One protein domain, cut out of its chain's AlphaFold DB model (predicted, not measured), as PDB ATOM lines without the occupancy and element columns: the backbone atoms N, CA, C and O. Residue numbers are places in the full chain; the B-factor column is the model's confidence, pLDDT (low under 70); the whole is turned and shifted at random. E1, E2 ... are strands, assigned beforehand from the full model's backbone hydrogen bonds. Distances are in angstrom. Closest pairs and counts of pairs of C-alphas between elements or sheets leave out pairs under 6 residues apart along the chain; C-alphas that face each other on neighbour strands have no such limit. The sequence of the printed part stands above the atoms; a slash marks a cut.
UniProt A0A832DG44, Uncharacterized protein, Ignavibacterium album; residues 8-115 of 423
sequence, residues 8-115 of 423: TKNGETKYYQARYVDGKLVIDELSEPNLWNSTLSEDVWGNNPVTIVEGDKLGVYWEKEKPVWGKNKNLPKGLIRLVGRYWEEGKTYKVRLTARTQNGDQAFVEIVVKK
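AT A GLANCE: This is residues 8 to 115 of the 423 residues of an uncharacterized protein of Ignavibacterium album (UniProt A0A832DG44). Two twisted antiparallel sheets stand face to face as a sandwich, a larger one of E2, E1, E5 and E4 and a smaller one of E3, E6 and E7, with their strands running at only 21 degrees to each other. Edge strands E2 and E7 come together along one side, and two long loops, residues 31 to 49 and 64 to 78, join strands at the sandwich's borders. The printed part has 108 residues, with no named helix and seven named strands, E1 to E7, in sheet orders E2 - E1 - E5 - E4 and E3 - E6 - E7; the class is all strand, though only 48 residues are in named strands. It is compact, with a radius of gyration of the C-alphas of 13.8 A, and spans 41 by 34 by 22 A.

IN THESE COORDINATES: Find C-alpha 13 at (-6.705, 31.268, 13.116); from there E1, residues 13 to 21, runs 24.8 A. Beside it are E2, residues 24 to 30, 18.6 A long, and E5, residues 79 to 84, 16.6 A; E4, residues 60 to 63, completes this sheet. In the other sheet look for E3, residues 50 to 54, E6, residues 93 to 100, 22.9 A long, and E7, residues 106 to 114, 26.4 A, which ends at C-alpha 114, (-12.156, 21.846, 20.086).

HOW THE PARTS SIT: Start with the larger sheet, strongly twisted, its C-alphas up to 5.2 A off its best plane. E1 and E2 form a hairpin, with N 17 and O 28 within hydrogen-bond range at 2.8 A. E1 and E5 are antiparallel at 147 degrees, with N 14 and O 82 at 2.8 A. E4 and E5 form a hairpin too, with N 61 and O 83 at 2.8 A. In the smaller sheet, look at the hairpin E6 and E7, with N 113 and O 93 at 2.7 A, and at E3 and E6, antiparallel, with N 53 and O 94 at 2.8 A. Between the sheets, the closest C-alphas of E2 and E7 are those of Val 26 and Ala 107, 5.4 A apart, and those of E5 and E7 are Gly 84 and Val 113, 6.0 A. E1 and E3 are apart. Residues 8 to 9 pair, parallel, with residues 113 to 114 of E7.

THE WHOLE: The two C-alphas farthest apart are those of Gly 23 and Glu 89, 42.3 A. The printed part has no cut. The links E2 to E3 and E4 to E5 are long, with 19 and 15 residues. The mean pLDDT of the printed part is 83.0; look for values under 70 at residues 8 to 11, 35 to 39 and 67 to 73.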
ATOM      1  N   THR A   8      -6.611  24.795  19.520       61.28
ATOM      2  CA  THR A   8      -7.258  25.690  18.542       61.28
ATOM      3  C   THR A   8      -8.772  25.475  18.598       61.28
ATOM      4  O   THR A   8      -9.243  24.357  18.799       61.28
ATOM      5  N   LYS A   9      -9.581  26.521  18.444       66.44
ATOM      6  CA  LYS A   9     -11.050  26.402  18.371       66.44
ATOM      7  C   LYS A   9     -11.533  26.439  16.919       66.44
ATOM      8  O   LYS A   9     -10.828  26.900  16.028       66.44
ATOM      9  N   ASN A  10     -12.754  25.968  16.664       65.69
ATOM     10  CA  ASN A  10     -13.364  26.072  15.330       65.69
ATOM     11  C   ASN A  10     -13.413  27.536  14.843       65.69
ATOM     12  O   ASN A  10     -13.906  28.407  15.565       65.69
ATOM     13  N   GLY A  11     -12.907  27.791  13.637       63.44
ATOM     14  CA  GLY A  11     -12.745  29.121  13.049       63.44
ATOM     15  C   GLY A  11     -11.649  29.988  13.683       63.44
ATOM     16  O   GLY A  11     -11.508  31.140  13.302       63.44
ATOM     17  N   GLU A  12     -10.876  29.481  14.649       76.62
ATOM     18  CA  GLU A  12      -9.731  30.208  15.208       76.62
ATOM     19  C   GLU A  12      -8.520  30.068  14.285       76.62
ATOM     20  O   GLU A  12      -8.139  28.957  13.909       76.62
ATOM     21  N   THR A  13      -7.914  31.204  13.939       81.75
ATOM     22  CA  THR A  13      -6.705  31.268  13.116       81.75
ATOM     23  C   THR A  13      -5.458  31.288  13.995       81.75
ATOM     24  O   THR A  13      -5.327  32.146  14.865       81.75
ATOM     25  N   LYS A  14      -4.503  30.401  13.707       86.44
ATOM     26  CA  LYS A  14      -3.173  30.370  14.325       86.44
ATOM     27  C   LYS A  14      -2.070  30.309  13.277       86.44
ATOM     28  O   LYS A  14      -2.250  29.741  12.198       86.44
ATOM     29  N   TYR A  15      -0.908  30.860  13.612       88.19
ATOM     30  CA  TYR A  15       0.279  30.810  12.763       88.19
ATOM     31  C   TYR A  15       1.347  29.947  13.417       88.19
ATOM     32  O   TYR A  15       1.519  29.986  14.631       88.19
ATOM     33  N   TYR A  16       2.084  29.191  12.609       90.88
ATOM     34  CA  TYR A  16       3.180  28.352  13.077       90.88
ATOM     35  C   TYR A  16       4.421  28.604  12.239       90.88
ATOM     36  O   TYR A  16       4.361  28.597  11.008       90.88
ATOM     37  N   GLN A  17       5.547  28.822  12.910       91.62
ATOM     38  CA  GLN A  17       6.831  29.085  12.285       91.62
ATOM     39  C   GLN A  17       7.813  27.952  12.563       91.62
ATOM     40  O   GLN A  17       8.145  27.677  13.713       91.62
ATOM     41  N   ALA A  18       8.338  27.356  11.499       91.44
ATOM     42  CA  ALA A  18       9.512  26.508  11.564       91.44
ATOM     43  C   ALA A  18      10.786  27.368  11.531       91.44
ATOM     44  O   ALA A  18      10.897  28.306  10.734       91.44
ATOM     45  N   ARG A  19      11.758  27.056  12.393       90.19
ATOM     46  CA  ARG A  19      13.079  27.707  12.417       90.19
ATOM     47  C   ARG A  19      14.124  26.835  13.105       90.19
ATOM     48  O   ARG A  19      13.779  25.925  13.850       90.19
ATOM     49  N   TYR A  20      15.398  27.155  12.897       89.06
ATOM     50  CA  TYR A  20      16.490  26.552  13.657       89.06
ATOM     51  C   TYR A  20      16.726  27.283  14.982       89.06
ATOM     52  O   TYR A  20      16.824  28.512  15.019       89.06
ATOM     53  N   VAL A  21      16.851  26.513  16.061       87.94
ATOM     54  CA  VAL A  21      17.293  26.956  17.389       87.94
ATOM     55  C   VAL A  21      18.387  26.008  17.842       87.94
ATOM     56  O   VAL A  21      18.166  24.801  17.891       87.94
ATOM     57  N   ASP A  22      19.576  26.544  18.113       88.25
ATOM     58  CA  ASP A  22      20.745  25.765  18.540       88.25
ATOM     59  C   ASP A  22      21.026  24.549  17.634       88.25
ATOM     60  O   ASP A  22      21.286  23.437  18.092       88.25
ATOM     61  N   GLY A  23      20.909  24.756  16.315       86.25
ATOM     62  CA  GLY A  23      21.134  23.724  15.298       86.25
ATOM     63  C   GLY A  23      20.015  22.685  15.153       86.25
ATOM     64  O   GLY A  23      20.183  21.733  14.401       86.25
ATOM     65  N   LYS A  24      18.872  22.846  15.834       90.06
ATOM     66  CA  LYS A  24      17.715  21.944  15.729       90.06
ATOM     67  C   LYS A  24      16.515  22.645  15.114       90.06
ATOM     68  O   LYS A  24      16.205  23.776  15.484       90.06
ATOM     69  N   LEU A  25      15.819  21.956  14.213       91.62
ATOM     70  CA  LEU A  25      14.542  22.422  13.686       91.62
ATOM     71  C   LEU A  25      13.481  22.369  14.795       91.62
ATOM     72  O   LEU A  25      13.320  21.350  15.466       91.62
ATOM     73  N   VAL A  26      12.760  23.469  14.988       92.06
ATOM     74  CA  VAL A  26      11.636  23.584  15.926       92.06
ATOM     75  C   VAL A  26      10.452  24.263  15.244       92.06
ATOM     76  O   VAL A  26      10.635  24.958  14.243       92.06
ATOM     77  N   ILE A  27       9.248  24.066  15.787       92.69
ATOM     78  CA  ILE A  27       8.016  24.737  15.352       92.69
ATOM     79  C   ILE A  27       7.469  25.544  16.531       92.69
ATOM     80  O   ILE A  27       7.172  24.964  17.574       92.69
ATOM     81  N   ASP A  28       7.299  26.851  16.342       90.06
ATOM     82  CA  ASP A  28       6.710  27.761  17.328       90.06
ATOM     83  C   ASP A  28       5.333  28.254  16.871       90.06
ATOM     84  O   ASP A  28       5.132  28.539  15.691       90.06
ATOM     85  N   GLU A  29       4.393  28.396  17.808       88.69
ATOM     86  CA  GLU A  29       3.117  29.085  17.582       88.69
ATOM     87  C   GLU A  29       3.320  30.608  17.663       88.69
ATOM     88  O   GLU A  29       4.015  31.109  18.550       88.69
ATOM     89  N   LEU A  30       2.699  31.354  16.748       83.44
ATOM     90  CA  LEU A  30       2.714  32.813  16.699       83.44
ATOM     91  C   LEU A  30       1.286  33.364  16.783       83.44
ATOM     92  O   LEU A  30       0.370  32.856  16.133       83.44
ATOM     93  N   SER A  31       1.118  34.467  17.516       71.38
ATOM     94  CA  SER A  31      -0.149  35.207  17.593       71.38
ATOM     95  C   SER A  31      -0.464  35.990  16.313       71.38
ATOM     96  O   SER A  31      -1.627  36.153  15.956       71.38
ATOM     97  N   GLU A  32       0.562  36.451  15.595       74.44
ATOM     98  CA  GLU A  32       0.442  37.160  14.321       74.44
ATOM     99  C   GLU A  32       1.520  36.692  13.329       74.44
ATOM    100  O   GLU A  32       2.614  36.285  13.743       74.44
ATOM    101  N   PRO A  33       1.270  36.769  12.009       74.25
ATOM    102  CA  PRO A  33       2.246  36.335  11.024       74.25
ATOM    103  C   PRO A  33       3.406  37.329  10.942       74.25
ATOM    104  O   PRO A  33       3.248  38.468  10.489       74.25
ATOM    105  N   ASN A  34       4.606  36.875  11.303       72.88
ATOM    106  CA  ASN A  34       5.830  37.638  11.092       72.88
ATOM    107  C   ASN A  34       6.341  37.455   9.652       72.88
ATOM    108  O   ASN A  34       7.127  36.557   9.354       72.88
ATOM    109  N   LEU A  35       5.891  38.332   8.751       69.44
ATOM    110  CA  LEU A  35       6.213  38.266   7.317       69.44
ATOM    111  C   LEU A  35       7.673  38.597   6.973       69.44
ATOM    112  O   LEU A  35       8.075  38.419   5.827       69.44
ATOM    113  N   TRP A  36       8.454  39.100   7.931       60.09
ATOM    114  CA  TRP A  36       9.799  39.632   7.684       60.09
ATOM    115  C   TRP A  36      10.917  38.753   8.238       60.09
ATOM    116  O   TRP A  36      12.078  38.999   7.935       60.09
ATOM    117  N   ASN A  37      10.588  37.731   9.031       61.94
ATOM    118  CA  ASN A  37      11.579  36.968   9.784       61.94
ATOM    119  C   ASN A  37      11.607  35.488   9.396       61.94
ATOM    120  O   ASN A  37      11.503  34.616  10.256       61.94
ATOM    121  N   SER A  38      11.708  35.185   8.101       61.59
ATOM    122  CA  SER A  38      11.899  33.801   7.665       61.59
ATOM    123  C   SER A  38      13.378  33.452   7.678       61.59
ATOM    124  O   SER A  38      14.147  33.939   6.857       61.59
ATOM    125  N   THR A  39      13.771  32.605   8.622       68.19
ATOM    126  CA  THR A  39      15.123  32.041   8.696       68.19
ATOM    127  C   THR A  39      15.319  30.856   7.748       68.19
ATOM    128  O   THR A  39      16.437  30.370   7.610       68.19
ATOM    129  N   LEU A  40      14.251  30.393   7.090       80.81
ATOM    130  CA  LEU A  40      14.261  29.265   6.165       80.81
ATOM    131  C   LEU A  40      14.046  29.761   4.732       80.81
ATOM    132  O   LEU A  40      13.082  30.470   4.446       80.81
ATOM    133  N   SER A  41      14.947  29.375   3.828       81.31
ATOM    134  CA  SER A  41      14.884  29.705   2.397       81.31
ATOM    135  C   SER A  41      14.059  28.708   1.574       81.31
ATOM    136  O   SER A  41      13.771  28.970   0.408       81.31
ATOM    137  N   GLU A  42      13.666  27.583   2.169       86.50
ATOM    138  CA  GLU A  42      12.962  26.482   1.511       86.50
ATOM    139  C   GLU A  42      11.599  26.193   2.149       86.50
ATOM    140  O   GLU A  42      11.367  26.516   3.315       86.50
ATOM    141  N   ASP A  43      10.689  25.598   1.368       89.00
ATOM    142  CA  ASP A  43       9.410  25.086   1.876       89.00
ATOM    143  C   ASP A  43       9.664  23.825   2.704       89.00
ATOM    144  O   ASP A  43      10.038  22.787   2.159       89.00
ATOM    145  N   VAL A  44       9.433  23.925   4.010       91.00
ATOM    146  CA  VAL A  44       9.587  22.806   4.950       91.00
ATOM    147  C   VAL A  44       8.273  22.101   5.264       91.00
ATOM    148  O   VAL A  44       8.256  21.111   5.987       91.00
ATOM    149  N   TRP A  45       7.151  22.600   4.757       92.44
ATOM    150  CA  TRP A  45       5.821  22.071   5.054       92.44
ATOM    151  C   TRP A  45       5.414  20.980   4.056       92.44
ATOM    152  O   TRP A  45       4.653  20.071   4.384       92.44
ATOM    153  N   GLY A  46       5.937  21.040   2.827       90.00
ATOM    154  CA  GLY A  46       5.601  20.089   1.767       90.00
ATOM    155  C   GLY A  46       4.125  20.165   1.357       90.00
ATOM    156  O   GLY A  46       3.437  21.148   1.631       90.00
ATOM    157  N   ASN A  47       3.619  19.153   0.650       89.25
ATOM    158  CA  ASN A  47       2.251  19.186   0.104       89.25
ATOM    159  C   ASN A  47       1.167  18.787   1.112       89.25
ATOM    160  O   ASN A  47       0.019  19.169   0.935       89.25
ATOM    161  N   ASN A  48       1.528  18.031   2.151       90.62
ATOM    162  CA  ASN A  48       0.607  17.546   3.180       90.62
ATOM    163  C   ASN A  48       1.246  17.744   4.566       90.62
ATOM    164  O   ASN A  48       1.703  16.774   5.173       90.62
ATOM    165  N   PRO A  49       1.334  18.994   5.053       92.88
ATOM    166  CA  PRO A  49       2.015  19.310   6.311       92.88
ATOM    167  C   PRO A  49       1.294  18.779   7.548       92.88
ATOM    168  O   PRO A  49       1.892  18.694   8.619       92.88
ATOM    169  N   VAL A  50       0.006  18.453   7.421       93.75
ATOM    170  CA  VAL A  50      -0.850  18.072   8.539       93.75
ATOM    171  C   VAL A  50      -1.401  16.665   8.335       93.75
ATOM    172  O   VAL A  50      -1.958  16.355   7.284       93.75
ATOM    173  N   THR A  51      -1.297  15.831   9.367       93.81
ATOM    174  CA  THR A  51      -1.873  14.479   9.403       93.81
ATOM    175  C   THR A  51      -2.815  14.309  10.589       93.81
ATOM    176  O   THR A  51      -2.591  14.892  11.651       93.81
ATOM    177  N   ILE A  52      -3.843  13.475  10.442       93.19
ATOM    178  CA  ILE A  52      -4.784  13.150  11.522       93.19
ATOM    179  C   ILE A  52      -4.083  12.271  12.570       93.19
ATOM    180  O   ILE A  52      -3.404  11.306  12.223       93.19
ATOM    181  N   VAL A  53      -4.241  12.622  13.846       92.62
ATOM    182  CA  VAL A  53      -3.817  11.819  15.007       92.62
ATOM    183  C   VAL A  53      -5.036  11.226  15.713       92.62
ATOM    184  O   VAL A  53      -5.005  10.067  16.109       92.62
ATOM    185  N   GLU A  54      -6.108  12.008  15.849       88.69
ATOM    186  CA  GLU A  54      -7.378  11.599  16.454       88.69
ATOM    187  C   GLU A  54      -8.547  12.218  15.680       88.69
ATOM    188  O   GLU A  54      -8.505  13.404  15.335       88.69
ATOM    189  N   GLY A  55      -9.583  11.415  15.429       85.12
ATOM    190  CA  GLY A  55     -10.729  11.764  14.587       85.12
ATOM    191  C   GLY A  55     -10.700  11.067  13.223       85.12
ATOM    192  O   GLY A  55      -9.754  10.367  12.874       85.12
ATOM    193  N   ASP A  56     -11.769  11.251  12.460       85.06
ATOM    194  CA  ASP A  56     -11.987  10.700  11.115       85.06
ATOM    195  C   ASP A  56     -11.796  11.742  10.000       85.06
ATOM    196  O   ASP A  56     -11.669  11.391   8.827       85.06
ATOM    197  N   LYS A  57     -11.738  13.027  10.363       85.44
ATOM    198  CA  LYS A  57     -11.545  14.158   9.451       85.44
ATOM    199  C   LYS A  57     -10.433  15.085   9.926       85.44
ATOM    200  O   LYS A  57     -10.093  15.141  11.109       85.44
ATOM    201  N   LEU A  58      -9.877  15.856   8.993       86.81
ATOM    202  CA  LEU A  58      -8.857  16.851   9.302       86.81
ATOM    203  C   LEU A  58      -9.482  18.009  10.090       86.81
ATOM    204  O   LEU A  58     -10.331  18.732   9.576       86.81
ATOM    205  N   GLY A  59      -9.054  18.198  11.336       86.00
ATOM    206  CA  GLY A  59      -9.570  19.249  12.218       86.00
ATOM    207  C   GLY A  59      -9.075  20.661  11.896       86.00
ATOM    208  O   GLY A  59      -9.292  21.565  12.687       86.00
ATOM    209  N   VAL A  60      -8.369  20.890  10.789       88.69
ATOM    210  CA  VAL A  60      -7.853  22.220  10.426       88.69
ATOM    211  C   VAL A  60      -7.907  22.432   8.916       88.69
ATOM    212  O   VAL A  60      -7.721  21.486   8.154       88.69
ATOM    213  N   TYR A  61      -8.123  23.675   8.492       88.12
ATOM    214  CA  TYR A  61      -7.651  24.169   7.201       88.12
ATOM    215  C   TYR A  61      -6.201  24.614   7.359       88.12
ATOM    216  O   TYR A  61      -5.834  25.136   8.413       88.12
ATOM    217  N   TRP A  62      -5.385  24.449   6.323       89.56
ATOM    218  CA  TRP A  62      -4.001  24.919   6.339       89.56
ATOM    219  C   TRP A  62      -3.610  25.639   5.057       89.56
ATOM    220  O   TRP A  62      -4.104  25.319   3.974       89.56
ATOM    221  N   GLU A  63      -2.703  26.608   5.188       88.38
ATOM    222  CA  GLU A  63      -2.249  27.446   4.078       88.38
ATOM    223  C   GLU A  63      -0.791  27.858   4.229       88.38
ATOM    224  O   GLU A  63      -0.356  28.296   5.297       88.38
ATOM    225  N   LYS A  64      -0.044  27.737   3.128       85.44
ATOM    226  CA  LYS A  64       1.389  28.061   3.061       85.44
ATOM    227  C   LYS A  64       1.674  29.370   2.338       85.44
ATOM    228  O   LYS A  64       2.815  29.812   2.304       85.44
ATOM    229  N   GLU A  65       0.663  29.967   1.717       78.00
ATOM    230  CA  GLU A  65       0.755  31.212   0.957       78.00
ATOM    231  C   GLU A  65      -0.464  32.096   1.285       78.00
ATOM    232  O   GLU A  65      -1.462  31.602   1.799       78.00
ATOM    233  N   LYS A  66      -0.362  33.408   1.029       71.56
ATOM    234  CA  LYS A  66      -1.413  34.432   1.248       71.56
ATOM    235  C   LYS A  66      -2.011  34.523   2.670       71.56
ATOM    236  O   LYS A  66      -3.124  34.069   2.917       71.56
ATOM    237  N   PRO A  67      -1.339  35.205   3.610       60.91
ATOM    238  CA  PRO A  67      -1.828  35.416   4.952       60.91
ATOM    239  C   PRO A  67      -2.574  36.739   5.071       60.91
ATOM    240  O   PRO A  67      -1.999  37.809   4.870       60.91
ATOM    241  N   VAL A  68      -3.786  36.667   5.603       55.88
ATOM    242  CA  VAL A  68      -4.479  37.799   6.231       55.88
ATOM    243  C   VAL A  68      -5.061  38.826   5.257       55.88
ATOM    244  O   VAL A  68      -4.426  39.295   4.312       55.88
ATOM    245  N   TRP A  69      -6.270  39.287   5.583       53.59
ATOM    246  CA  TRP A  69      -6.874  40.465   4.957       53.59
ATOM    247  C   TRP A  69      -5.923  41.647   4.830       53.59
ATOM    248  O   TRP A  69      -5.272  42.068   5.789       53.59
ATOM    249  N   GLY A  70      -5.932  42.234   3.635       52.31
ATOM    250  CA  GLY A  70      -5.225  43.471   3.327       52.31
ATOM    251  C   GLY A  70      -3.725  43.305   3.084       52.31
ATOM    252  O   GLY A  70      -3.063  44.293   2.774       52.31
ATOM    253  N   LYS A  71      -3.171  42.088   3.188       57.19
ATOM    254  CA  LYS A  71      -1.759  41.817   2.900       57.19
ATOM    255  C   LYS A  71      -1.648  40.884   1.691       57.19
ATOM    256  O   LYS A  71      -1.610  39.672   1.821       57.19
ATOM    257  N   ASN A  72      -1.517  41.465   0.496       59.75
ATOM    258  CA  ASN A  72      -1.320  40.746  -0.779       59.75
ATOM    259  C   ASN A  72       0.077  40.094  -0.919       59.75
ATOM    260  O   ASN A  72       0.660  40.093  -2.001       59.75
ATOM    261  N   LYS A  73       0.677  39.608   0.170       69.31
ATOM    262  CA  LYS A  73       2.005  38.978   0.161       69.31
ATOM    263  C   LYS A  73       1.863  37.511   0.506       69.31
ATOM    264  O   LYS A  73       0.966  37.168   1.248       69.31
ATOM    265  N   ASN A  74       2.741  36.650   0.012       76.81
ATOM    266  CA  ASN A  74       2.738  35.254   0.442       76.81
ATOM    267  C   ASN A  74       3.315  35.109   1.857       76.81
ATOM    268  O   ASN A  74       4.145  35.915   2.287       76.81
ATOM    269  N   LEU A  75       2.873  34.068   2.568       81.50
ATOM    270  CA  LEU A  75       3.550  33.601   3.772       81.50
ATOM    271  C   LEU A  75       4.991  33.203   3.399       81.50
ATOM    272  O   LEU A  75       5.206  32.597   2.346       81.50
ATOM    273  N   PRO A  76       5.996  33.553   4.217       85.25
ATOM    274  CA  PRO A  76       7.353  33.075   3.997       85.25
ATOM    275  C   PRO A  76       7.452  31.548   4.125       85.25
ATOM    276  O   PRO A  76       6.666  30.936   4.838       85.25
ATOM    277  N   LYS A  77       8.450  30.928   3.485       86.06
ATOM    278  CA  LYS A  77       8.534  29.463   3.313       86.06
ATOM    279  C   LYS A  77       8.620  28.643   4.616       86.06
ATOM    280  O   LYS A  77       8.235  27.481   4.625       86.06
ATOM    281  N   GLY A  78       9.029  29.263   5.723       87.81
ATOM    282  CA  GLY A  78       8.994  28.674   7.068       87.81
ATOM    283  C   GLY A  78       7.738  28.977   7.893       87.81
ATOM    284  O   GLY A  78       7.742  28.695   9.085       87.81
ATOM    285  N   LEU A  79       6.692  29.586   7.327       89.69
ATOM    286  CA  LEU A  79       5.481  30.000   8.044       89.69
ATOM    287  C   LEU A  79       4.244  29.332   7.429       89.69
ATOM    288  O   LEU A  79       4.086  29.322   6.212       89.69
ATOM    289  N   ILE A  80       3.365  28.793   8.268       89.62
ATOM    290  CA  ILE A  80       2.095  28.180   7.861       89.62
ATOM    291  C   ILE A  80       0.961  28.734   8.722       89.62
ATOM    292  O   ILE A  80       1.137  28.992   9.916       89.62
ATOM    293  N   ARG A  81      -0.209  28.935   8.118       88.69
ATOM    294  CA  ARG A  81      -1.447  29.269   8.824       88.69
ATOM    295  C   ARG A  81      -2.296  28.019   8.984       88.69
ATOM    296  O   ARG A  81      -2.460  27.280   8.018       88.69
ATOM    297  N   LEU A  82      -2.881  27.843  10.165       89.75
ATOM    298  CA  LEU A  82      -3.924  26.858  10.431       89.75
ATOM    299  C   LEU A  82      -5.198  27.560  10.907       89.75
ATOM    300  O   LEU A  82      -5.129  28.468  11.733       89.75
ATOM    301  N   VAL A  83      -6.354  27.123  10.412       86.31
ATOM    302  CA  VAL A  83      -7.674  27.566  10.883       86.31
ATOM    303  C   VAL A  83      -8.417  26.349  11.415       86.31
ATOM    304  O   VAL A  83      -8.549  25.355  10.702       86.31
ATOM    305  N   GLY A  84      -8.885  26.391  12.662       84.62
ATOM    306  CA  GLY A  84      -9.584  25.255  13.265       84.62
ATOM    307  C   GLY A  84     -10.866  24.886  12.511       84.62
ATOM    308  O   GLY A  84     -11.652  25.757  12.152       84.62
ATOM    309  N   ARG A  85     -11.089  23.585  12.319       81.94
ATOM    310  CA  ARG A  85     -12.308  22.965  11.788       81.94
ATOM    311  C   ARG A  85     -12.825  21.943  12.780       81.94
ATOM    312  O   ARG A  85     -12.089  21.100  13.285       81.94
ATOM    313  N   TYR A  86     -14.115  21.976  13.021       78.12
ATOM    314  CA  TYR A  86     -14.787  20.992  13.851       78.12
ATOM    315  C   TYR A  86     -15.936  20.417  13.052       78.12
ATOM    316  O   TYR A  86     -16.647  21.201  12.448       78.12
ATOM    317  N   TRP A  87     -16.126  19.097  13.091       76.44
ATOM    318  CA  TRP A  87     -17.089  18.403  12.231       76.44
ATOM    319  C   TRP A  87     -18.229  17.708  12.976       76.44
ATOM    320  O   TRP A  87     -19.186  17.275  12.349       76.44
ATOM    321  N   GLU A  88     -18.148  17.540  14.297       77.75
ATOM    322  CA  GLU A  88     -19.183  16.795  15.021       77.75
ATOM    323  C   GLU A  88     -19.179  17.088  16.512       77.75
ATOM    324  O   GLU A  88     -18.125  17.194  17.136       77.75
ATOM    325  N   GLU A  89     -20.378  17.149  17.083       71.31
ATOM    326  CA  GLU A  89     -20.593  17.363  18.506       71.31
ATOM    327  C   GLU A  89     -20.056  16.272  19.412       71.31
ATOM    328  O   GLU A  89     -20.121  15.088  19.119       71.31
ATOM    329  N   GLY A  90     -19.433  16.714  20.508       70.75
ATOM    330  CA  GLY A  90     -18.726  15.851  21.447       70.75
ATOM    331  C   GLY A  90     -17.361  15.354  20.961       70.75
ATOM    332  O   GLY A  90     -16.604  14.844  21.783       70.75
ATOM    333  N   LYS A  91     -16.995  15.534  19.681       78.44
ATOM    334  CA  LYS A  91     -15.699  15.080  19.156       78.44
ATOM    335  C   LYS A  91     -14.606  16.139  19.302       78.44
ATOM    336  O   LYS A  91     -14.800  17.325  19.032       78.44
ATOM    337  N   THR A  92     -13.428  15.675  19.709       83.12
ATOM    338  CA  THR A  92     -12.175  16.434  19.652       83.12
ATOM    339  C   THR A  92     -11.366  15.917  18.471       83.12
ATOM    340  O   THR A  92     -11.295  14.711  18.259       83.12
ATOM    341  N   TYR A  93     -10.764  16.820  17.702       85.94
ATOM    342  CA  TYR A  93      -9.905  16.449  16.578       85.94
ATOM    343  C   TYR A  93      -8.465  16.753  16.959       85.94
ATOM    344  O   TYR A  93      -8.171  17.859  17.406       85.94
ATOM    345  N   LYS A  94      -7.553  15.798  16.781       91.06
ATOM    346  CA  LYS A  94      -6.123  16.036  16.989       91.06
ATOM    347  C   LYS A  94      -5.391  15.855  15.676       91.06
ATOM    348  O   LYS A  94      -5.545  14.838  15.001       91.06
ATOM    349  N   VAL A  95      -4.563  16.830  15.334       92.62
ATOM    350  CA  VAL A  95      -3.731  16.797  14.135       92.62
ATOM    351  C   VAL A  95      -2.263  16.981  14.495       92.62
ATOM    352  O   VAL A  95      -1.929  17.590  15.510       92.62
ATOM    353  N   ARG A  96      -1.370  16.450  13.663       95.25
ATOM    354  CA  ARG A  96       0.076  16.648  13.768       95.25
ATOM    355  C   ARG A  96       0.541  17.492  12.599       95.25
ATOM    356  O   ARG A  96       0.413  17.063  11.456       95.25
ATOM    357  N   LEU A  97       1.094  18.660  12.900       96.06
ATOM    358  CA  LEU A  97       1.801  19.500  11.943       96.06
ATOM    359  C   LEU A  97       3.269  19.067  11.912       96.06
ATOM    360  O   LEU A  97       3.904  18.971  12.963       96.06
ATOM    361  N   THR A  98       3.798  18.810  10.720       96.12
ATOM    362  CA  THR A  98       5.171  18.340  10.510       96.12
ATOM    363  C   THR A  98       5.925  19.304   9.603       96.12
ATOM    364  O   THR A  98       5.445  19.646   8.525       96.12
ATOM    365  N   ALA A  99       7.122  19.702  10.029       94.44
ATOM    366  CA  ALA A  99       8.107  20.383   9.198       94.44
ATOM    367  C   ALA A  99       9.246  19.411   8.871       94.44
ATOM    368  O   ALA A  99       9.734  18.709   9.761       94.44
ATOM    369  N   ARG A 100       9.671  19.373   7.607       94.38
ATOM    370  CA  ARG A 100      10.794  18.579   7.110       94.38
ATOM    371  C   ARG A 100      11.601  19.384   6.096       94.38
ATOM    372  O   ARG A 100      11.063  19.813   5.083       94.38
ATOM    373  N   THR A 101      12.888  19.540   6.354       91.12
ATOM    374  CA  THR A 101      13.852  20.195   5.457       91.12
ATOM    375  C   THR A 101      14.434  19.209   4.440       91.12
ATOM    376  O   THR A 101      14.333  17.987   4.602       91.12
ATOM    377  N   GLN A 102      15.080  19.714   3.384       86.56
ATOM    378  CA  GLN A 102      15.675  18.868   2.333       86.56
ATOM    379  C   GLN A 102      16.806  17.965   2.847       86.56
ATOM    380  O   GLN A 102      16.984  16.854   2.351       86.56
ATOM    381  N   ASN A 103      17.546  18.415   3.864       86.25
ATOM    382  CA  ASN A 103      18.600  17.641   4.529       86.25
ATOM    383  C   ASN A 103      18.058  16.561   5.493       86.25
ATOM    384  O   ASN A 103      18.847  15.808   6.058       86.25
ATOM    385  N   GLY A 104      16.735  16.458   5.663       87.62
ATOM    386  CA  GLY A 104      16.076  15.398   6.427       87.62
ATOM    387  C   GLY A 104      15.719  15.747   7.873       87.62
ATOM    388  O   GLY A 104      15.033  14.937   8.510       87.62
ATOM    389  N   ASP A 105      16.109  16.927   8.374       91.88
ATOM    390  CA  ASP A 105      15.729  17.380   9.717       91.88
ATOM    391  C   ASP A 105      14.210  17.527   9.828       91.88
ATOM    392  O   ASP A 105      13.520  17.922   8.884       91.88
ATOM    393  N   GLN A 106      13.671  17.166  10.993       94.25
ATOM    394  CA  GLN A 106      12.234  17.111  11.226       94.25
ATOM    395  C   GLN A 106      11.853  17.679  12.582       94.25
ATOM    396  O   GLN A 106      12.508  17.429  13.593       94.25
ATOM    397  N   ALA A 107      10.728  18.380  12.591       94.50
ATOM    398  CA  ALA A 107      10.047  18.833  13.787       94.50
ATOM    399  C   ALA A 107       8.551  18.565  13.638       94.50
ATOM    400  O   ALA A 107       8.011  18.585  12.530       94.50
ATOM    401  N   PHE A 108       7.876  18.318  14.753       95.25
ATOM    402  CA  PHE A 108       6.434  18.142  14.754       95.25
ATOM    403  C   PHE A 108       5.804  18.782  15.979       95.25
ATOM    404  O   PHE A 108       6.432  18.923  17.029       95.25
ATOM    405  N   VAL A 109       4.534  19.128  15.830       94.19
ATOM    406  CA  VAL A 109       3.711  19.654  16.904       94.19
ATOM    407  C   VAL A 109       2.300  19.085  16.793       94.19
ATOM    408  O   VAL A 109       1.762  18.948  15.694       94.19
ATOM    409  N   GLU A 110       1.719  18.691  17.924       93.88
ATOM    410  CA  GLU A 110       0.331  18.233  17.979       93.88
ATOM    411  C   GLU A 110      -0.585  19.403  18.310       93.88
ATOM    412  O   GLU A 110      -0.275  20.215  19.180       93.88
ATOM    413  N   ILE A 111      -1.708  19.470  17.607       90.75
ATOM    414  CA  ILE A 111      -2.682  20.550  17.705       90.75
ATOM    415  C   ILE A 111      -4.033  19.915  17.971       90.75
ATOM    416  O   ILE A 111      -4.457  19.003  17.254       90.75
ATOM    417  N   VAL A 112      -4.698  20.387  19.016       87.56
ATOM    418  CA  VAL A 112      -6.001  19.881  19.437       87.56
ATOM    419  C   VAL A 112      -7.059  20.890  19.042       87.56
ATOM    420  O   VAL A 112      -6.985  22.053  19.420       87.56
ATOM    421  N   VAL A 113      -8.063  20.446  18.298       83.25
ATOM    422  CA  VAL A 113      -9.143  21.288  17.803       83.25
ATOM    423  C   VAL A 113     -10.427  20.956  18.544       83.25
ATOM    424  O   VAL A 113     -10.888  19.811  18.544       83.25
ATOM    425  N   LYS A 114     -10.991  21.973  19.201       78.38
ATOM    426  CA  LYS A 114     -12.156  21.846  20.086       78.38
ATOM    427  C   LYS A 114     -13.342  22.670  19.586       78.38
ATOM    428  O   LYS A 114     -13.183  23.717  18.949       78.38
ATOM    429  N   LYS A 115     -14.549  22.225  19.950       73.81
ATOM    430  CA  LYS A 115     -15.789  22.994  19.772       73.81
ATOM    431  C   LYS A 115     -15.673  24.341  20.509       73.81
ATOM    432  O   LYS A 115     -15.301  24.360  21.685       73.81
TER     433      LYS A 115